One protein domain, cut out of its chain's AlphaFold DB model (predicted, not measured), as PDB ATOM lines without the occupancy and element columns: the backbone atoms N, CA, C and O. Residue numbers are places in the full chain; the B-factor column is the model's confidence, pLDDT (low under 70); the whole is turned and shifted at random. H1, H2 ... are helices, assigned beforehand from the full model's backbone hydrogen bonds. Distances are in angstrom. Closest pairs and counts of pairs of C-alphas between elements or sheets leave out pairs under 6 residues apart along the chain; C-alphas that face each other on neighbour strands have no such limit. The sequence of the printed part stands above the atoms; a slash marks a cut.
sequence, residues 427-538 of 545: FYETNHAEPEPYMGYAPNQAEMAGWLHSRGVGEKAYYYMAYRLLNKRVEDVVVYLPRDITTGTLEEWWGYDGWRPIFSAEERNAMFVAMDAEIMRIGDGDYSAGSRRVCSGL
ATOM      1  N   PHE A 427     -95.488 -77.079-224.964       91.69
ATOM      2  CA  PHE A 427     -94.960 -78.440-225.056       91.69
ATOM      3  C   PHE A 427     -93.426 -78.450-224.953       91.69
ATOM      4  O   PHE A 427     -92.874 -79.216-224.165       91.69
ATOM      5  N   TYR A 428     -92.732 -77.587-225.703       90.19
ATOM      6  CA  TYR A 428     -91.268 -77.504-225.649       90.19
ATOM      7  C   TYR A 428     -90.759 -76.897-224.342       90.19
ATOM      8  O   TYR A 428     -89.794 -77.412-223.795       90.19
ATOM      9  N   GLU A 429     -91.416 -75.870-223.799       90.88
ATOM     10  CA  GLU A 429     -91.098 -75.332-222.467       90.88
ATOM     11  C   GLU A 429     -91.169 -76.423-221.398       90.88
ATOM     12  O   GLU A 429     -90.267 -76.541-220.579       90.88
ATOM     13  N   THR A 430     -92.215 -77.253-221.431       89.56
ATOM     14  CA  THR A 430     -92.401 -78.350-220.469       89.56
ATOM     15  C   THR A 430     -91.310 -79.406-220.622       89.56
ATOM     16  O   THR A 430     -90.728 -79.843-219.634       89.56
ATOM     17  N   ASN A 431     -90.998 -79.793-221.861       86.00
ATOM     18  CA  ASN A 431     -89.995 -80.819-222.149       86.00
ATOM     19  C   ASN A 431     -88.552 -80.336-222.054       86.00
ATOM     20  O   ASN A 431     -87.653 -81.165-222.047       86.00
ATOM     21  N   HIS A 432     -88.312 -79.030-222.004       87.75
ATOM     22  CA  HIS A 432     -86.974 -78.463-221.878       87.75
ATOM     23  C   HIS A 432     -86.799 -77.619-220.618       87.75
ATOM     24  O   HIS A 432     -85.810 -76.900-220.509       87.75
ATOM     25  N   ALA A 433     -87.727 -77.721-219.666       88.19
ATOM     26  CA  ALA A 433     -87.636 -77.014-218.402       88.19
ATOM     27  C   ALA A 433     -86.337 -77.377-217.678       88.19
ATOM     28  O   ALA A 433     -86.000 -78.556-217.524       88.19
ATOM     29  N   GLU A 434     -85.616 -76.350-217.238       89.50
ATOM     30  CA  GLU A 434     -84.419 -76.527-216.429       89.50
ATOM     31  C   GLU A 434     -84.800 -77.203-215.105       89.50
ATOM     32  O   GLU A 434     -85.767 -76.785-214.457       89.50
ATOM     33  N   PRO A 435     -84.079 -78.253-214.681       88.06
ATOM     34  CA  PRO A 435     -84.384 -78.903-213.422       88.06
ATOM     35  C   PRO A 435     -84.152 -77.955-212.236       88.06
ATOM     36  O   PRO A 435     -83.052 -77.447-212.022       88.06
ATOM     37  N   GLU A 436     -85.188 -77.748-211.429       88.56
ATOM     38  CA  GLU A 436     -85.142 -76.959-210.201       88.56
ATOM     39  C   GLU A 436     -84.936 -77.889-208.998       88.56
ATOM     40  O   GLU A 436     -85.782 -78.757-208.750       88.56
ATOM     41  N   PRO A 437     -83.852 -77.724-208.218       89.12
ATOM     42  CA  PRO A 437     -83.655 -78.508-207.010       89.12
ATOM     43  C   PRO A 437     -84.782 -78.296-205.992       89.12
ATOM     44  O   PRO A 437     -85.212 -77.171-205.742       89.12
ATOM     45  N   TYR A 438     -85.201 -79.371-205.331       86.06
ATOM     46  CA  TYR A 438     -86.200 -79.339-204.266       86.06
ATOM     47  C   TYR A 438     -85.736 -80.191-203.088       86.06
ATOM     48  O   TYR A 438     -85.356 -81.345-203.258       86.06
ATOM     49  N   MET A 439     -85.713 -79.608-201.885       87.00
ATOM     50  CA  MET A 439     -85.271 -80.279-200.648       87.00
ATOM     51  C   MET A 439     -83.908 -80.998-200.763       87.00
ATOM     52  O   MET A 439     -83.681 -82.042-200.159       87.00
ATOM     53  N   GLY A 440     -82.978 -80.432-201.539       89.06
ATOM     54  CA  GLY A 440     -81.643 -81.005-201.751       89.06
ATOM     55  C   GLY A 440     -81.579 -82.132-202.788       89.06
ATOM     56  O   GLY A 440     -80.484 -82.604-203.087       89.06
ATOM     57  N   TYR A 441     -82.711 -82.530-203.371       88.38
ATOM     58  CA  TYR A 441     -82.763 -83.383-204.551       88.38
ATOM     59  C   TYR A 441     -82.711 -82.524-205.817       88.38
ATOM     60  O   TYR A 441     -83.428 -81.531-205.929       88.38
ATOM     61  N   ALA A 442     -81.847 -82.891-206.759       89.00
ATOM     62  CA  ALA A 442     -81.756 -82.255-208.066       89.00
ATOM     63  C   ALA A 442     -82.367 -83.213-209.096       89.00
ATOM     64  O   ALA A 442     -81.698 -84.193-209.443       89.00
ATOM     65  N   PRO A 443     -83.615 -82.978-209.543       89.00
ATOM     66  CA  PRO A 443     -84.225 -83.828-210.552       89.00
ATOM     67  C   PRO A 443     -83.411 -83.764-211.843       89.00
ATOM     68  O   PRO A 443     -82.732 -82.777-212.139       89.00
ATOM     69  N   ASN A 444     -83.485 -84.816-212.641       88.31
ATOM     70  CA  ASN A 444     -83.112 -84.745-214.036       88.31
ATOM     71  C   ASN A 444     -84.245 -84.081-214.845       88.31
ATOM     72  O   ASN A 444     -85.357 -83.840-214.374       88.31
ATOM     73  N   GLN A 445     -83.955 -83.763-216.098       86.19
ATOM     74  CA  GLN A 445     -84.872 -83.016-216.954       86.19
ATOM     75  C   GLN A 445     -86.150 -83.816-217.312       86.19
ATOM     76  O   GLN A 445     -87.203 -83.221-217.521       86.19
ATOM     77  N   ALA A 446     -86.099 -85.156-217.297       84.31
ATOM     78  CA  ALA A 446     -87.275 -86.024-217.443       84.31
ATOM     79  C   ALA A 446     -88.220 -85.942-216.251       84.31
ATOM     80  O   ALA A 446     -89.425 -85.773-216.420       84.31
ATOM     81  N   GLU A 447     -87.662 -86.019-215.048       85.38
ATOM     82  CA  GLU A 447     -88.416 -85.904-213.801       85.38
ATOM     83  C   GLU A 447     -89.098 -84.533-213.697       85.38
ATOM     84  O   GLU A 447     -90.253 -84.450-213.279       85.38
ATOM     85  N   MET A 448     -88.422 -83.462-214.135       87.94
ATOM     86  CA  MET A 448     -89.015 -82.123-214.192       87.94
ATOM     87  C   MET A 448     -90.155 -82.030-215.218       87.94
ATOM     88  O   MET A 448     -91.238 -81.543-214.888       87.94
ATOM     89  N   ALA A 449     -89.948 -82.524-216.443       86.75
ATOM     90  CA  ALA A 449     -90.980 -82.522-217.482       86.75
ATOM     91  C   ALA A 449     -92.216 -83.335-217.063       86.75
ATOM     92  O   ALA A 449     -93.348 -82.875-217.229       86.75
ATOM     93  N   GLY A 450     -92.002 -84.510-216.460       84.06
ATOM     94  CA  GLY A 450     -93.060 -85.342-215.892       84.06
ATOM     95  C   GLY A 450     -93.826 -84.630-214.776       84.06
ATOM     96  O   GLY A 450     -95.055 -84.621-214.789       84.06
ATOM     97  N   TRP A 451     -93.126 -83.956-213.858       86.06
ATOM     98  CA  TRP A 451     -93.762 -83.183-212.789       86.06
ATOM     99  C   TRP A 451     -94.613 -82.021-213.328       86.06
ATOM    100  O   TRP A 451     -95.772 -81.874-212.939       86.06
ATOM    101  N   LEU A 452     -94.078 -81.222-214.262       88.00
ATOM    102  CA  LEU A 452     -94.805 -80.113-214.895       88.00
ATOM    103  C   LEU A 452     -96.031 -80.596-215.674       88.00
ATOM    104  O   LEU A 452     -97.089 -79.963-215.626       88.00
ATOM    105  N   HIS A 453     -95.894 -81.719-216.378       86.69
ATOM    106  CA  HIS A 453     -96.994 -82.363-217.076       86.69
ATOM    107  C   HIS A 453     -98.114 -82.752-216.108       86.69
ATOM    108  O   HIS A 453     -99.252 -82.301-216.270       86.69
ATOM    109  N   SER A 454     -97.781 -83.528-215.074       84.06
ATOM    110  CA  SER A 454     -98.738 -83.965-214.062       84.06
ATOM    111  C   SER A 454     -99.403 -82.779-213.368       84.06
ATOM    112  O   SER A 454    -100.617 -82.792-213.168       84.06
ATOM    113  N   ARG A 455     -98.649 -81.711-213.076       86.94
ATOM    114  CA  ARG A 455     -99.211 -80.462-212.550       86.94
ATOM    115  C   ARG A 455    -100.261 -79.867-213.478       86.94
ATOM    116  O   ARG A 455    -101.376 -79.613-213.030       86.94
ATOM    117  N   GLY A 456     -99.947 -79.711-214.762       87.38
ATOM    118  CA  GLY A 456    -100.885 -79.155-215.739       87.38
ATOM    119  C   GLY A 456    -102.153 -79.999-215.913       87.38
ATOM    120  O   GLY A 456    -103.249 -79.449-216.008       87.38
ATOM    121  N   VAL A 457    -102.032 -81.333-215.907       84.50
ATOM    122  CA  VAL A 457    -103.199 -82.236-215.925       84.50
ATOM    123  C   VAL A 457    -104.059 -82.028-214.679       84.50
ATOM    124  O   VAL A 457    -105.286 -82.023-214.766       84.50
ATOM    125  N   GLY A 458    -103.435 -81.799-213.528       84.19
ATOM    126  CA  GLY A 458    -104.150 -81.624-212.269       84.19
ATOM    127  C   GLY A 458    -104.851 -80.310-212.112       84.19
ATOM    128  O   GLY A 458    -105.972 -80.278-211.617       84.19
ATOM    129  N   GLU A 459    -104.213 -79.239-212.567       89.25
ATOM    130  CA  GLU A 459    -104.826 -77.918-212.617       89.25
ATOM    131  C   GLU A 459    -106.089 -77.965-213.486       89.25
ATOM    132  O   GLU A 459    -107.127 -77.450-213.078       89.25
ATOM    133  N   LYS A 460    -106.051 -78.673-214.624       89.94
ATOM    134  CA  LYS A 460    -107.232 -78.892-215.477       89.94
ATOM    135  C   LYS A 460    -108.284 -79.762-214.793       89.94
ATOM    136  O   LYS A 460    -109.455 -79.391-214.772       89.94
ATOM    137  N   ALA A 461    -107.884 -80.892-214.208       87.19
ATOM    138  CA  ALA A 461    -108.803 -81.772-213.490       87.19
ATOM    139  C   ALA A 461    -109.518 -81.029-212.353       87.19
ATOM    140  O   ALA A 461    -110.718 -81.190-212.171       87.19
ATOM    141  N   TYR A 462    -108.798 -80.177-211.628       89.62
ATOM    142  CA  TYR A 462    -109.358 -79.329-210.586       89.62
ATOM    143  C   TYR A 462    -110.292 -78.256-211.143       89.62
ATOM    144  O   TYR A 462    -111.425 -78.138-210.685       89.62
ATOM    145  N   TYR A 463    -109.847 -77.508-212.154       92.69
ATOM    146  CA  TYR A 463    -110.627 -76.432-212.763       92.69
ATOM    147  C   TYR A 463    -111.980 -76.924-213.292       92.69
ATOM    148  O   TYR A 463    -113.002 -76.271-213.089       92.69
ATOM    149  N   TYR A 464    -111.998 -78.102-213.921       90.62
ATOM    150  CA  TYR A 464    -113.215 -78.720-214.450       90.62
ATOM    151  C   TYR A 464    -113.962 -79.596-213.436       90.62
ATOM    152  O   TYR A 464    -114.965 -80.203-213.807       90.62
ATOM    153  N   MET A 465    -113.483 -79.690-212.188       90.94
ATOM    154  CA  MET A 465    -113.986 -80.630-211.177       90.94
ATOM    155  C   MET A 465    -114.161 -82.038-211.753       90.94
ATOM    156  O   MET A 465    -115.186 -82.691-211.578       90.94
ATOM    157  N   ALA A 466    -113.149 -82.493-212.494       86.00
ATOM    158  CA  ALA A 466    -113.186 -83.747-213.220       86.00
ATOM    159  C   ALA A 466    -113.655 -84.868-212.295       86.00
ATOM    160  O   ALA A 466    -113.169 -85.040-211.177       86.00
ATOM    161  N   TYR A 467    -114.603 -85.656-212.776       83.31
ATOM    162  CA  TYR A 467    -115.353 -86.567-211.930       83.31
ATOM    163  C   TYR A 467    -114.464 -87.567-211.181       83.31
ATOM    164  O   TYR A 467    -114.741 -87.914-210.035       83.31
ATOM    165  N   ARG A 468    -113.359 -88.015-211.794       80.62
ATOM    166  CA  ARG A 468    -112.391 -88.896-211.131       80.62
ATOM    167  C   ARG A 468    -111.736 -88.235-209.917       80.62
ATOM    168  O   ARG A 468    -111.502 -88.919-208.925       80.62
ATOM    169  N   LEU A 469    -111.469 -86.930-209.983       84.25
ATOM    170  CA  LEU A 469    -110.934 -86.152-208.869       84.25
ATOM    171  C   LEU A 469    -111.952 -86.092-207.715       84.25
ATOM    172  O   LEU A 469    -111.595 -86.373-206.573       84.25
ATOM    173  N   LEU A 470    -113.230 -85.833-208.017       87.38
ATOM    174  CA  LEU A 470    -114.305 -85.852-207.015       87.38
ATOM    175  C   LEU A 470    -114.517 -87.250-206.418       87.38
ATOM    176  O   LEU A 470    -114.641 -87.399-205.208       87.38
ATOM    177  N   ASN A 471    -114.525 -88.289-207.252       84.00
ATOM    178  CA  ASN A 471    -114.652 -89.677-206.816       84.00
ATOM    179  C   ASN A 471    -113.510 -90.075-205.880       84.00
ATOM    180  O   ASN A 471    -113.758 -90.666-204.833       84.00
ATOM    181  N   LYS A 472    -112.281 -89.655-206.191       80.31
ATOM    182  CA  LYS A 472    -111.134 -89.870-205.311       80.31
ATOM    183  C   LYS A 472    -111.304 -89.159-203.968       80.31
ATOM    184  O   LYS A 472    -111.056 -89.760-202.928       80.31
ATOM    185  N   ARG A 473    -111.804 -87.918-203.977       86.62
ATOM    186  CA  ARG A 473    -112.125 -87.194-202.742       86.62
ATOM    187  C   ARG A 473    -113.139 -87.955-201.882       86.62
ATOM    188  O   ARG A 473    -112.962 -88.028-200.671       86.62
ATOM    189  N   VAL A 474    -114.166 -88.547-202.492       85.75
ATOM    190  CA  VAL A 474    -115.144 -89.383-201.780       85.75
ATOM    191  C   VAL A 474    -114.482 -90.632-201.186       85.75
ATOM    192  O   VAL A 474    -114.684 -90.909-200.006       85.75
ATOM    193  N   GLU A 475    -113.665 -91.353-201.962       80.62
ATOM    194  CA  GLU A 475    -112.909 -92.522-201.479       80.62
ATOM    195  C   GLU A 475    -112.043 -92.170-200.256       80.62
ATOM    196  O   GLU A 475    -112.042 -92.905-199.267       80.62
ATOM    197  N   ASP A 476    -111.354 -91.026-200.288       73.50
ATOM    198  CA  ASP A 476    -110.474 -90.578-199.202       73.50
ATOM    199  C   ASP A 476    -111.251 -90.260-197.909       73.50
ATOM    200  O   ASP A 476    -110.726 -90.445-196.813       73.50
ATOM    201  N   VAL A 477    -112.512 -89.819-198.014       75.19
ATOM    202  CA  VAL A 477    -113.390 -89.580-196.853       75.19
ATOM    203  C   VAL A 477    -113.946 -90.888-196.275       75.19
ATOM    204  O   VAL A 477    -114.166 -90.974-195.067       75.19
ATOM    205  N   VAL A 478    -114.165 -91.910-197.110       65.12
ATOM    206  CA  VAL A 478    -114.801 -93.181-196.713       65.12
ATOM    207  C   VAL A 478    -113.794 -94.222-196.202       65.12
ATOM    208  O   VAL A 478    -114.092 -94.935-195.244       65.12
ATOM    209  N   VAL A 479    -112.613 -94.340-196.823       58.00
ATOM    210  CA  VAL A 479    -111.741 -95.526-196.672       58.00
ATOM    211  C   VAL A 479    -110.619 -95.358-195.631       58.00
ATOM    212  O   VAL A 479    -110.120 -96.368-195.131       58.00
ATOM    213  N   TYR A 480    -110.241 -94.140-195.211       46.75
ATOM    214  CA  TYR A 480    -109.124 -93.951-194.270       46.75
ATOM    215  C   TYR A 480    -109.430 -93.054-193.054       46.75
ATOM    216  O   TYR A 480    -109.640 -91.849-193.148       46.75
ATOM    217  N   LEU A 481    -109.328 -93.675-191.868       39.22
ATOM    218  CA  LEU A 481    -108.952 -93.049-190.589       39.22
ATOM    219  C   LEU A 481    -107.762 -92.082-190.783       39.22
ATOM    220  O   LEU A 481    -106.955 -92.341-191.671       39.22
ATOM    221  N   PRO A 482    -107.590 -91.042-189.936       36.19
ATOM    222  CA  PRO A 482    -106.669 -89.907-190.114       36.19
ATOM    223  C   PRO A 482    -105.178 -90.298-190.081       36.19
ATOM    224  O   PRO A 482    -104.420 -89.907-189.197       36.19
ATOM    225  N   ARG A 483    -104.732 -91.077-191.065       38.12
ATOM    226  CA  ARG A 483    -103.342 -91.187-191.488       38.12
ATOM    227  C   ARG A 483    -103.149 -90.192-192.611       38.12
ATOM    228  O   ARG A 483    -103.279 -90.493-193.786       38.12
ATOM    229  N   ASP A 484    -102.927 -88.978-192.153       38.62
ATOM    230  CA  ASP A 484    -102.010 -88.016-192.724       38.62
ATOM    231  C   ASP A 484    -101.922 -87.949-194.259       38.62
ATOM    232  O   ASP A 484    -100.968 -88.402-194.897       38.62
ATOM    233  N   ILE A 485    -102.903 -87.247-194.825       40.22
ATOM    234  CA  ILE A 485    -102.908 -86.687-196.183       40.22
ATOM    235  C   ILE A 485    -101.726 -85.703-196.384       40.22
ATOM    236  O   ILE A 485    -101.461 -85.271-197.506       40.22
ATOM    237  N   THR A 486    -100.964 -85.359-195.330       40.59
ATOM    238  CA  THR A 486     -99.677 -84.663-195.491       40.59
ATOM    239  C   THR A 486     -98.519 -85.590-195.883       40.59
ATOM    240  O   THR A 486     -97.506 -85.072-196.343       40.59
ATOM    241  N   THR A 487     -98.674 -86.922-195.791       42.38
ATOM    242  CA  THR A 487     -97.611 -87.901-196.120       42.38
ATOM    243  C   THR A 487     -97.992 -89.007-197.116       42.38
ATOM    244  O   THR A 487     -97.152 -89.855-197.410       42.38
ATOM    245  N   GLY A 488     -99.224 -89.061-197.640       42.50
ATOM    246  CA  GLY A 488     -99.563 -90.084-198.635       42.50
ATOM    247  C   GLY A 488    -100.920 -89.941-199.334       42.50
ATOM    248  O   GLY A 488    -101.920 -89.570-198.728       42.50
ATOM    249  N   THR A 489    -100.926 -90.343-200.615       44.91
ATOM    250  CA  THR A 489    -102.061 -90.713-201.507       44.91
ATOM    251  C   THR A 489    -102.718 -89.683-202.442       44.91
ATOM    252  O   THR A 489    -103.519 -90.076-203.287       44.91
ATOM    253  N   LEU A 490    -102.239 -88.437-202.483       48.62
ATOM    254  CA  LEU A 490    -102.183 -87.657-203.740       48.62
ATOM    255  C   LEU A 490    -100.766 -87.671-204.343       48.62
ATOM    256  O   LEU A 490    -100.581 -87.233-205.462       48.62
ATOM    257  N   GLU A 491     -99.762 -88.205-203.644       41.75
ATOM    258  CA  GLU A 491     -98.386 -88.342-204.156       41.75
ATOM    259  C   GLU A 491     -98.178 -89.610-205.001       41.75
ATOM    260  O   GLU A 491     -97.415 -89.589-205.960       41.75
ATOM    261  N   GLU A 492     -98.905 -90.698-204.722       47.09
ATOM    262  CA  GLU A 492     -98.759 -91.975-205.451       47.09
ATOM    263  C   GLU A 492     -99.397 -91.964-206.854       47.09
ATOM    264  O   GLU A 492     -99.100 -92.822-207.682       47.09
ATOM    265  N   TRP A 493    -100.273 -90.996-207.145       47.66
ATOM    266  CA  TRP A 493    -101.118 -90.999-208.349       47.66
ATOM    267  C   TRP A 493    -100.565 -90.174-209.516       47.66
ATOM    268  O   TRP A 493    -101.111 -90.239-210.616       47.66
ATOM    269  N   TRP A 494     -99.500 -89.396-209.300       49.97
ATOM    270  CA  TRP A 494     -99.146 -88.294-210.200       49.97
ATOM    271  C   TRP A 494     -97.748 -88.347-210.816       49.97
ATOM    272  O   TRP A 494     -97.235 -87.336-211.292       49.97
ATOM    273  N   GLY A 495     -97.154 -89.530-210.895       45.47
ATOM    274  CA  GLY A 495     -95.998 -89.742-211.756       45.47
ATOM    275  C   GLY A 495     -94.701 -90.023-211.010       45.47
ATOM    276  O   GLY A 495     -94.152 -89.201-210.281       45.47
ATOM    277  N   TYR A 496     -94.239 -91.231-211.286       49.53
ATOM    278  CA  TYR A 496     -92.877 -91.710-211.467       49.53
ATOM    279  C   TYR A 496     -91.772 -91.491-210.431       49.53
ATOM    280  O   TYR A 496     -91.037 -92.452-210.270       49.53
ATOM    281  N   ASP A 497     -91.655 -90.397-209.672       52.47
ATOM    282  CA  ASP A 497     -90.468 -90.255-208.796       52.47
ATOM    283  C   ASP A 497     -90.680 -89.551-207.447       52.47
ATOM    284  O   ASP A 497     -89.722 -89.403-206.693       52.47
ATOM    285  N   GLY A 498     -91.912 -89.155-207.085       61.09
ATOM    286  CA  GLY A 498     -92.282 -88.759-205.708       61.09
ATOM    287  C   GLY A 498     -91.435 -87.647-205.061       61.09
ATOM    288  O   GLY A 498     -91.536 -87.411-203.860       61.09
ATOM    289  N   TRP A 499     -90.579 -86.973-205.829       74.44
ATOM    290  CA  TRP A 499     -89.522 -86.124-205.286       74.44
ATOM    291  C   TRP A 499     -90.033 -84.739-204.880       74.44
ATOM    292  O   TRP A 499     -89.412 -84.082-204.046       74.44
ATOM    293  N   ARG A 500     -91.163 -84.292-205.445       81.12
ATOM    294  CA  ARG A 500     -91.802 -83.001-205.155       81.12
ATOM    295  C   ARG A 500     -93.330 -83.102-205.255       81.12
ATOM    296  O   ARG A 500     -93.833 -83.546-206.289       81.12
ATOM    297  N   PRO A 501     -94.088 -82.611-204.256       81.69
ATOM    298  CA  PRO A 501     -95.536 -82.476-204.366       81.69
ATOM    299  C   PRO A 501     -95.927 -81.562-205.532       81.69
ATOM    300  O   PRO A 501     -95.314 -80.519-205.757       81.69
ATOM    301  N   ILE A 502     -96.967 -81.931-206.274       81.75
ATOM    302  CA  ILE A 502     -97.452 -81.146-207.422       81.75
ATOM    303  C   ILE A 502     -98.067 -79.816-207.001       81.75
ATOM    304  O   ILE A 502     -97.805 -78.777-207.610       81.75
ATOM    305  N   PHE A 503     -98.854 -79.872-205.934       85.19
ATOM    306  CA  PHE A 503     -99.518 -78.740-205.308       85.19
ATOM    307  C   PHE A 503     -98.942 -78.542-203.911       85.19
ATOM    308  O   PHE A 503     -98.654 -79.521-203.220       85.19
ATOM    309  N   SER A 504     -98.797 -77.295-203.482       86.62
ATOM    310  CA  SER A 504     -98.500 -76.912-202.098       86.62
ATOM    311  C   SER A 504     -99.589 -77.391-201.131       86.62
ATOM    312  O   SER A 504    -100.692 -77.761-201.541       86.62
ATOM    313  N   ALA A 505     -99.295 -77.404-199.829       84.38
ATOM    314  CA  ALA A 505    -100.283 -77.790-198.821       84.38
ATOM    315  C   ALA A 505    -101.501 -76.848-198.837       84.38
ATOM    316  O   ALA A 505    -102.639 -77.296-198.711       84.38
ATOM    317  N   GLU A 506    -101.260 -75.557-199.055       88.50
ATOM    318  CA  GLU A 506    -102.275 -74.516-199.171       88.50
ATOM    319  C   GLU A 506    -103.164 -74.728-200.403       88.50
ATOM    320  O   GLU A 506    -104.388 -74.730-200.269       88.50
ATOM    321  N   GLU A 507    -102.569 -74.973-201.580       87.69
ATOM    322  CA  GLU A 507    -103.313 -75.299-202.807       87.69
ATOM    323  C   GLU A 507    -104.177 -76.552-202.601       87.69
ATOM    324  O   GLU A 507    -105.374 -76.517-202.879       87.69
ATOM    325  N   ARG A 508    -103.620 -77.634-202.036       86.62
ATOM    326  CA  ARG A 508    -104.379 -78.871-201.777       86.62
ATOM    327  C   ARG A 508    -105.556 -78.647-200.830       86.62
ATOM    328  O   ARG A 508    -106.650 -79.131-201.101       86.62
ATOM    329  N   ASN A 509    -105.356 -77.899-199.747       86.06
ATOM    330  CA  ASN A 509    -106.434 -77.581-198.808       86.06
ATOM    331  C   ASN A 509    -107.553 -76.782-199.483       86.06
ATOM    332  O   ASN A 509    -108.728 -77.094-199.293       86.06
ATOM    333  N   ALA A 510    -107.203 -75.793-200.311       89.12
ATOM    334  CA  ALA A 510    -108.184 -75.041-201.087       89.12
ATOM    335  C   ALA A 510    -108.949 -75.948-202.068       89.12
ATOM    336  O   ALA A 510    -110.175 -75.863-202.155       89.12
ATOM    337  N   MET A 511    -108.243 -76.863-202.740       90.06
ATOM    338  CA  MET A 511    -108.857 -77.845-203.634       90.06
ATOM    339  C   MET A 511    -109.835 -78.756-202.888       90.06
ATOM    340  O   MET A 511    -110.944 -78.960-203.371       90.06
ATOM    341  N   PHE A 512    -109.477 -79.272-201.706       89.31
ATOM    342  CA  PHE A 512    -110.374 -80.116-200.906       89.31
ATOM    343  C   PHE A 512    -111.665 -79.400-200.525       89.31
ATOM    344  O   PHE A 512    -112.743 -79.958-200.714       89.31
ATOM    345  N   VAL A 513    -111.567 -78.153-200.060       91.56
ATOM    346  CA  VAL A 513    -112.745 -77.343-199.721       91.56
ATOM    347  C   VAL A 513    -113.646 -77.149-200.943       91.56
ATOM    348  O   VAL A 513    -114.862 -77.307-200.843       91.56
ATOM    349  N   ALA A 514    -113.065 -76.845-202.105       93.19
ATOM    350  CA  ALA A 514    -113.822 -76.653-203.338       93.19
ATOM    351  C   ALA A 514    -114.468 -77.956-203.846       93.19
ATOM    352  O   ALA A 514    -115.628 -77.943-204.253       93.19
ATOM    353  N   MET A 515    -113.760 -79.085-203.769       92.19
ATOM    354  CA  MET A 515    -114.311 -80.394-204.128       92.19
ATOM    355  C   MET A 515    -115.440 -80.816-203.191       92.19
ATOM    356  O   MET A 515    -116.451 -81.330-203.658       92.19
ATOM    357  N   ASP A 516    -115.310 -80.578-201.885       93.12
ATOM    358  CA  ASP A 516    -116.376 -80.887-200.932       93.12
ATOM    359  C   ASP A 516    -117.625 -80.037-201.192       93.12
ATOM    360  O   ASP A 516    -118.741 -80.555-201.162       93.12
ATOM    361  N   ALA A 517    -117.442 -78.754-201.515       95.00
ATOM    362  CA  ALA A 517    -118.535 -77.881-201.925       95.00
ATOM    363  C   ALA A 517    -119.211 -78.378-203.214       95.00
ATOM    364  O   ALA A 517    -120.440 -78.379-203.299       95.00
ATOM    365  N   GLU A 518    -118.436 -78.853-204.193       93.94
ATOM    366  CA  GLU A 518    -118.976 -79.408-205.436       93.94
ATOM    367  C   GLU A 518    -119.720 -80.730-205.208       93.94
ATOM    368  O   GLU A 518    -120.812 -80.922-205.742       93.94
ATOM    369  N   ILE A 519    -119.203 -81.615-204.351       91.69
ATOM    370  CA  ILE A 519    -119.892 -82.848-203.946       91.69
ATOM    371  C   ILE A 519    -121.221 -82.506-203.262       91.69
ATOM    372  O   ILE A 519    -122.255 -83.066-203.630       91.69
ATOM    373  N   MET A 520    -121.241 -81.548-202.327       94.88
ATOM    374  CA  MET A 520    -122.492 -81.077-201.721       94.88
ATOM    375  C   MET A 520    -123.447 -80.510-202.771       94.88
ATOM    376  O   MET A 520    -124.632 -80.833-202.735       94.88
ATOM    377  N   ARG A 521    -122.958 -79.717-203.733       94.38
ATOM    378  CA  ARG A 521    -123.778 -79.173-204.826       94.38
ATOM    379  C   ARG A 521    -124.406 -80.288-205.661       94.38
ATOM    380  O   ARG A 521    -125.600 -80.235-205.937       94.38
ATOM    381  N   ILE A 522    -123.631 -81.311-206.027       90.44
ATOM    382  CA  ILE A 522    -124.121 -82.499-206.741       90.44
ATOM    383  C   ILE A 522    -125.174 -83.237-205.912       90.44
ATOM    384  O   ILE A 522    -126.087 -83.822-206.486       90.44
ATOM    385  N   GLY A 523    -125.065 -83.216-204.585       93.69
ATOM    386  CA  GLY A 523    -126.006 -83.814-203.642       93.69
ATOM    387  C   GLY A 523    -127.165 -82.921-203.198       93.69
ATOM    388  O   GLY A 523    -127.807 -83.255-202.207       93.69
ATOM    389  N   ASP A 524    -127.422 -81.794-203.871       95.06
ATOM    390  CA  ASP A 524    -128.461 -80.821-203.490       95.06
ATOM    391  C   ASP A 524    -128.315 -80.306-202.035       95.06
ATOM    392  O   ASP A 524    -129.296 -80.049-201.338       95.06
ATOM    393  N   GLY A 525    -127.072 -80.171-201.564       95.19
ATOM    394  CA  GLY A 525    -126.705 -79.764-200.204       95.19
ATOM    395  C   GLY A 525    -126.389 -80.921-199.246       95.19
ATOM    396  O   GLY A 525    -125.847 -80.672-198.171       95.19
ATOM    397  N   ASP A 526    -126.665 -82.177-199.616       94.69
ATOM    398  CA  ASP A 526    -126.305 -83.364-198.831       94.69
ATOM    399  C   ASP A 526    -125.022 -84.004-199.378       94.69
ATOM    400  O   ASP A 526    -125.018 -84.624-200.444       94.69
ATOM    401  N   TYR A 527    -123.933 -83.909-198.610       91.38
ATOM    402  CA  TYR A 527    -122.652 -84.521-198.967       91.38
ATOM    403  C   TYR A 527    -122.783 -86.021-199.244       91.38
ATOM    404  O   TYR A 527    -122.235 -86.505-200.223       91.38
ATOM    405  N   SER A 528    -123.553 -86.760-198.441       90.56
ATOM    406  CA  SER A 528    -123.703 -88.211-198.605       90.56
ATOM    407  C   SER A 528    -124.448 -88.556-199.894       90.56
ATOM    408  O   SER A 528    -124.107 -89.525-200.577       90.56
ATOM    409  N   ALA A 529    -125.471 -87.774-200.251       90.44
ATOM    410  CA  ALA A 529    -126.153 -87.911-201.537       90.44
ATOM    411  C   ALA A 529    -125.221 -87.561-202.705       90.44
ATOM    412  O   ALA A 529    -125.198 -88.289-203.699       90.44
ATOM    413  N   GLY A 530    -124.426 -86.502-202.555       91.38
ATOM    414  CA  GLY A 530    -123.392 -86.093-203.497       91.38
ATOM    415  C   GLY A 530    -122.364 -87.187-203.736       91.38
ATOM    416  O   GLY A 530    -122.155 -87.590-204.875       91.38
ATOM    417  N   SER A 531    -121.803 -87.745-202.664       90.31
ATOM    418  CA  SER A 531    -120.860 -88.860-202.699       90.31
ATOM    419  C   SER A 531    -121.433 -90.063-203.434       90.31
ATOM    420  O   SER A 531    -120.790 -90.577-204.340       90.31
ATOM    421  N   ARG A 532    -122.675 -90.478-203.135       88.12
ATOM    422  CA  ARG A 532    -123.330 -91.582-203.858       88.12
ATOM    423  C   ARG A 532    -123.492 -91.282-205.347       88.12
ATOM    424  O   ARG A 532    -123.221 -92.157-206.167       88.12
ATOM    425  N   ARG A 533    -123.889 -90.057-205.708       87.50
ATOM    426  CA  ARG A 533    -124.009 -89.625-207.111       87.50
ATOM    427  C   ARG A 533    -122.644 -89.655-207.808       87.50
ATOM    428  O   ARG A 533    -122.555 -90.274-208.863       87.50
ATOM    429  N   VAL A 534    -121.603 -89.107-207.169       86.38
ATOM    430  CA  VAL A 534    -120.184 -89.104-207.590       86.38
ATOM    431  C   VAL A 534    -119.538 -90.505-207.579       86.38
ATOM    432  O   VAL A 534    -118.559 -90.777-208.271       86.38
ATOM    433  N   CYS A 535    -120.108 -91.468-206.879       82.12
ATOM    434  CA  CYS A 535    -119.712 -92.865-206.993       82.12
ATOM    435  C   CYS A 535    -120.424 -93.565-208.162       82.12
ATOM    436  O   CYS A 535    -119.788 -94.255-208.953       82.12
ATOM    437  N   SER A 536    -121.725 -93.316-208.338       76.94
ATOM    438  CA  SER A 536    -122.581 -94.023-209.306       76.94
ATOM    439  C   SER A 536    -122.394 -93.646-210.783       76.94
ATOM    440  O   SER A 536    -122.715 -94.439-211.663       76.94
ATOM    441  N   GLY A 537    -121.906 -92.441-211.076       67.81
ATOM    442  CA  GLY A 537    -121.638 -91.948-212.434       67.81
ATOM    443  C   GLY A 537    -120.310 -92.411-213.050       67.81
ATOM    444  O   GLY A 537    -120.080 -92.158-214.232       67.81
ATOM    445  N   LEU A 538    -119.451 -93.117-212.301       58.16
ATOM    446  CA  LEU A 538    -118.394 -93.940-212.895       58.16
ATOM    447  C   LEU A 538    -118.978 -95.327-213.161       58.16
ATOM    448  O   LEU A 538    -119.714 -95.864-212.342       58.16
TER     449      LEU A 538
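Overview. This is residues 427 to 538 of the 545 residues of an uncharacterized protein of Nanoarchaeota archaeon (UniProt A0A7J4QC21). Three crossed helices, H3, H4 and H5, make a cluster at one end of the domain, and the long helix H2 reaches away from it to the other end, where short H1 packs on its beginning. H2 and H4 both run lengthwise, partly past each other, and a long loop winds back from H3 to H4, with residues 479 to 484 sticking out. The printed part has 112 residues with five named helices, H1 to H5 in order, and no named strand; the class is all helix. It is only just compact, close to loose, with a radius of gyration of the C-alphas of 15.9 A and spans of 46 by 31 by 23 A.

Along the chain. H1, residues 427 to 431, begins with C-alpha 427 at (-94.960, -78.440, -225.056). H2, residues 445 to 463, is 26.9 A long; H3, residues 467 to 479, 18.1 A; H4, residues 505 to 522, 25.6 A. H5, residues 527 to 536, ends with C-alpha 536 at (-122.581, -94.023, -209.306).

Arrangement. H1 touches H2, at residues 445 to 453 alone; the closest C-alphas, of Asn 431 and Ala 449, are 5.1 A apart. H2 and H3 are close but not clearly touching, about perpendicular at 90 degrees. H3 touches H4 with residues 470 to 473 alone, at 82 degrees, about perpendicular; the closest C-alphas are those of Leu 470 and Met 515, 6.2 A. H4 and H5 touch at 85 degrees, about perpendicular, with the C-alphas of Met 520 and Tyr 527 closest at 4.4 A. In each helix every O i to N i+4 pair is within hydrogen-bond range.

Size, cuts and confidence. The farthest C-alphas, of Ala 442 and Asp 524, are 47.0 A apart. The printed part has no cut. The links H1 to H2 and H3 to H4 are long. Residues 478 to 498 and 537 to 538 have pLDDT under 70.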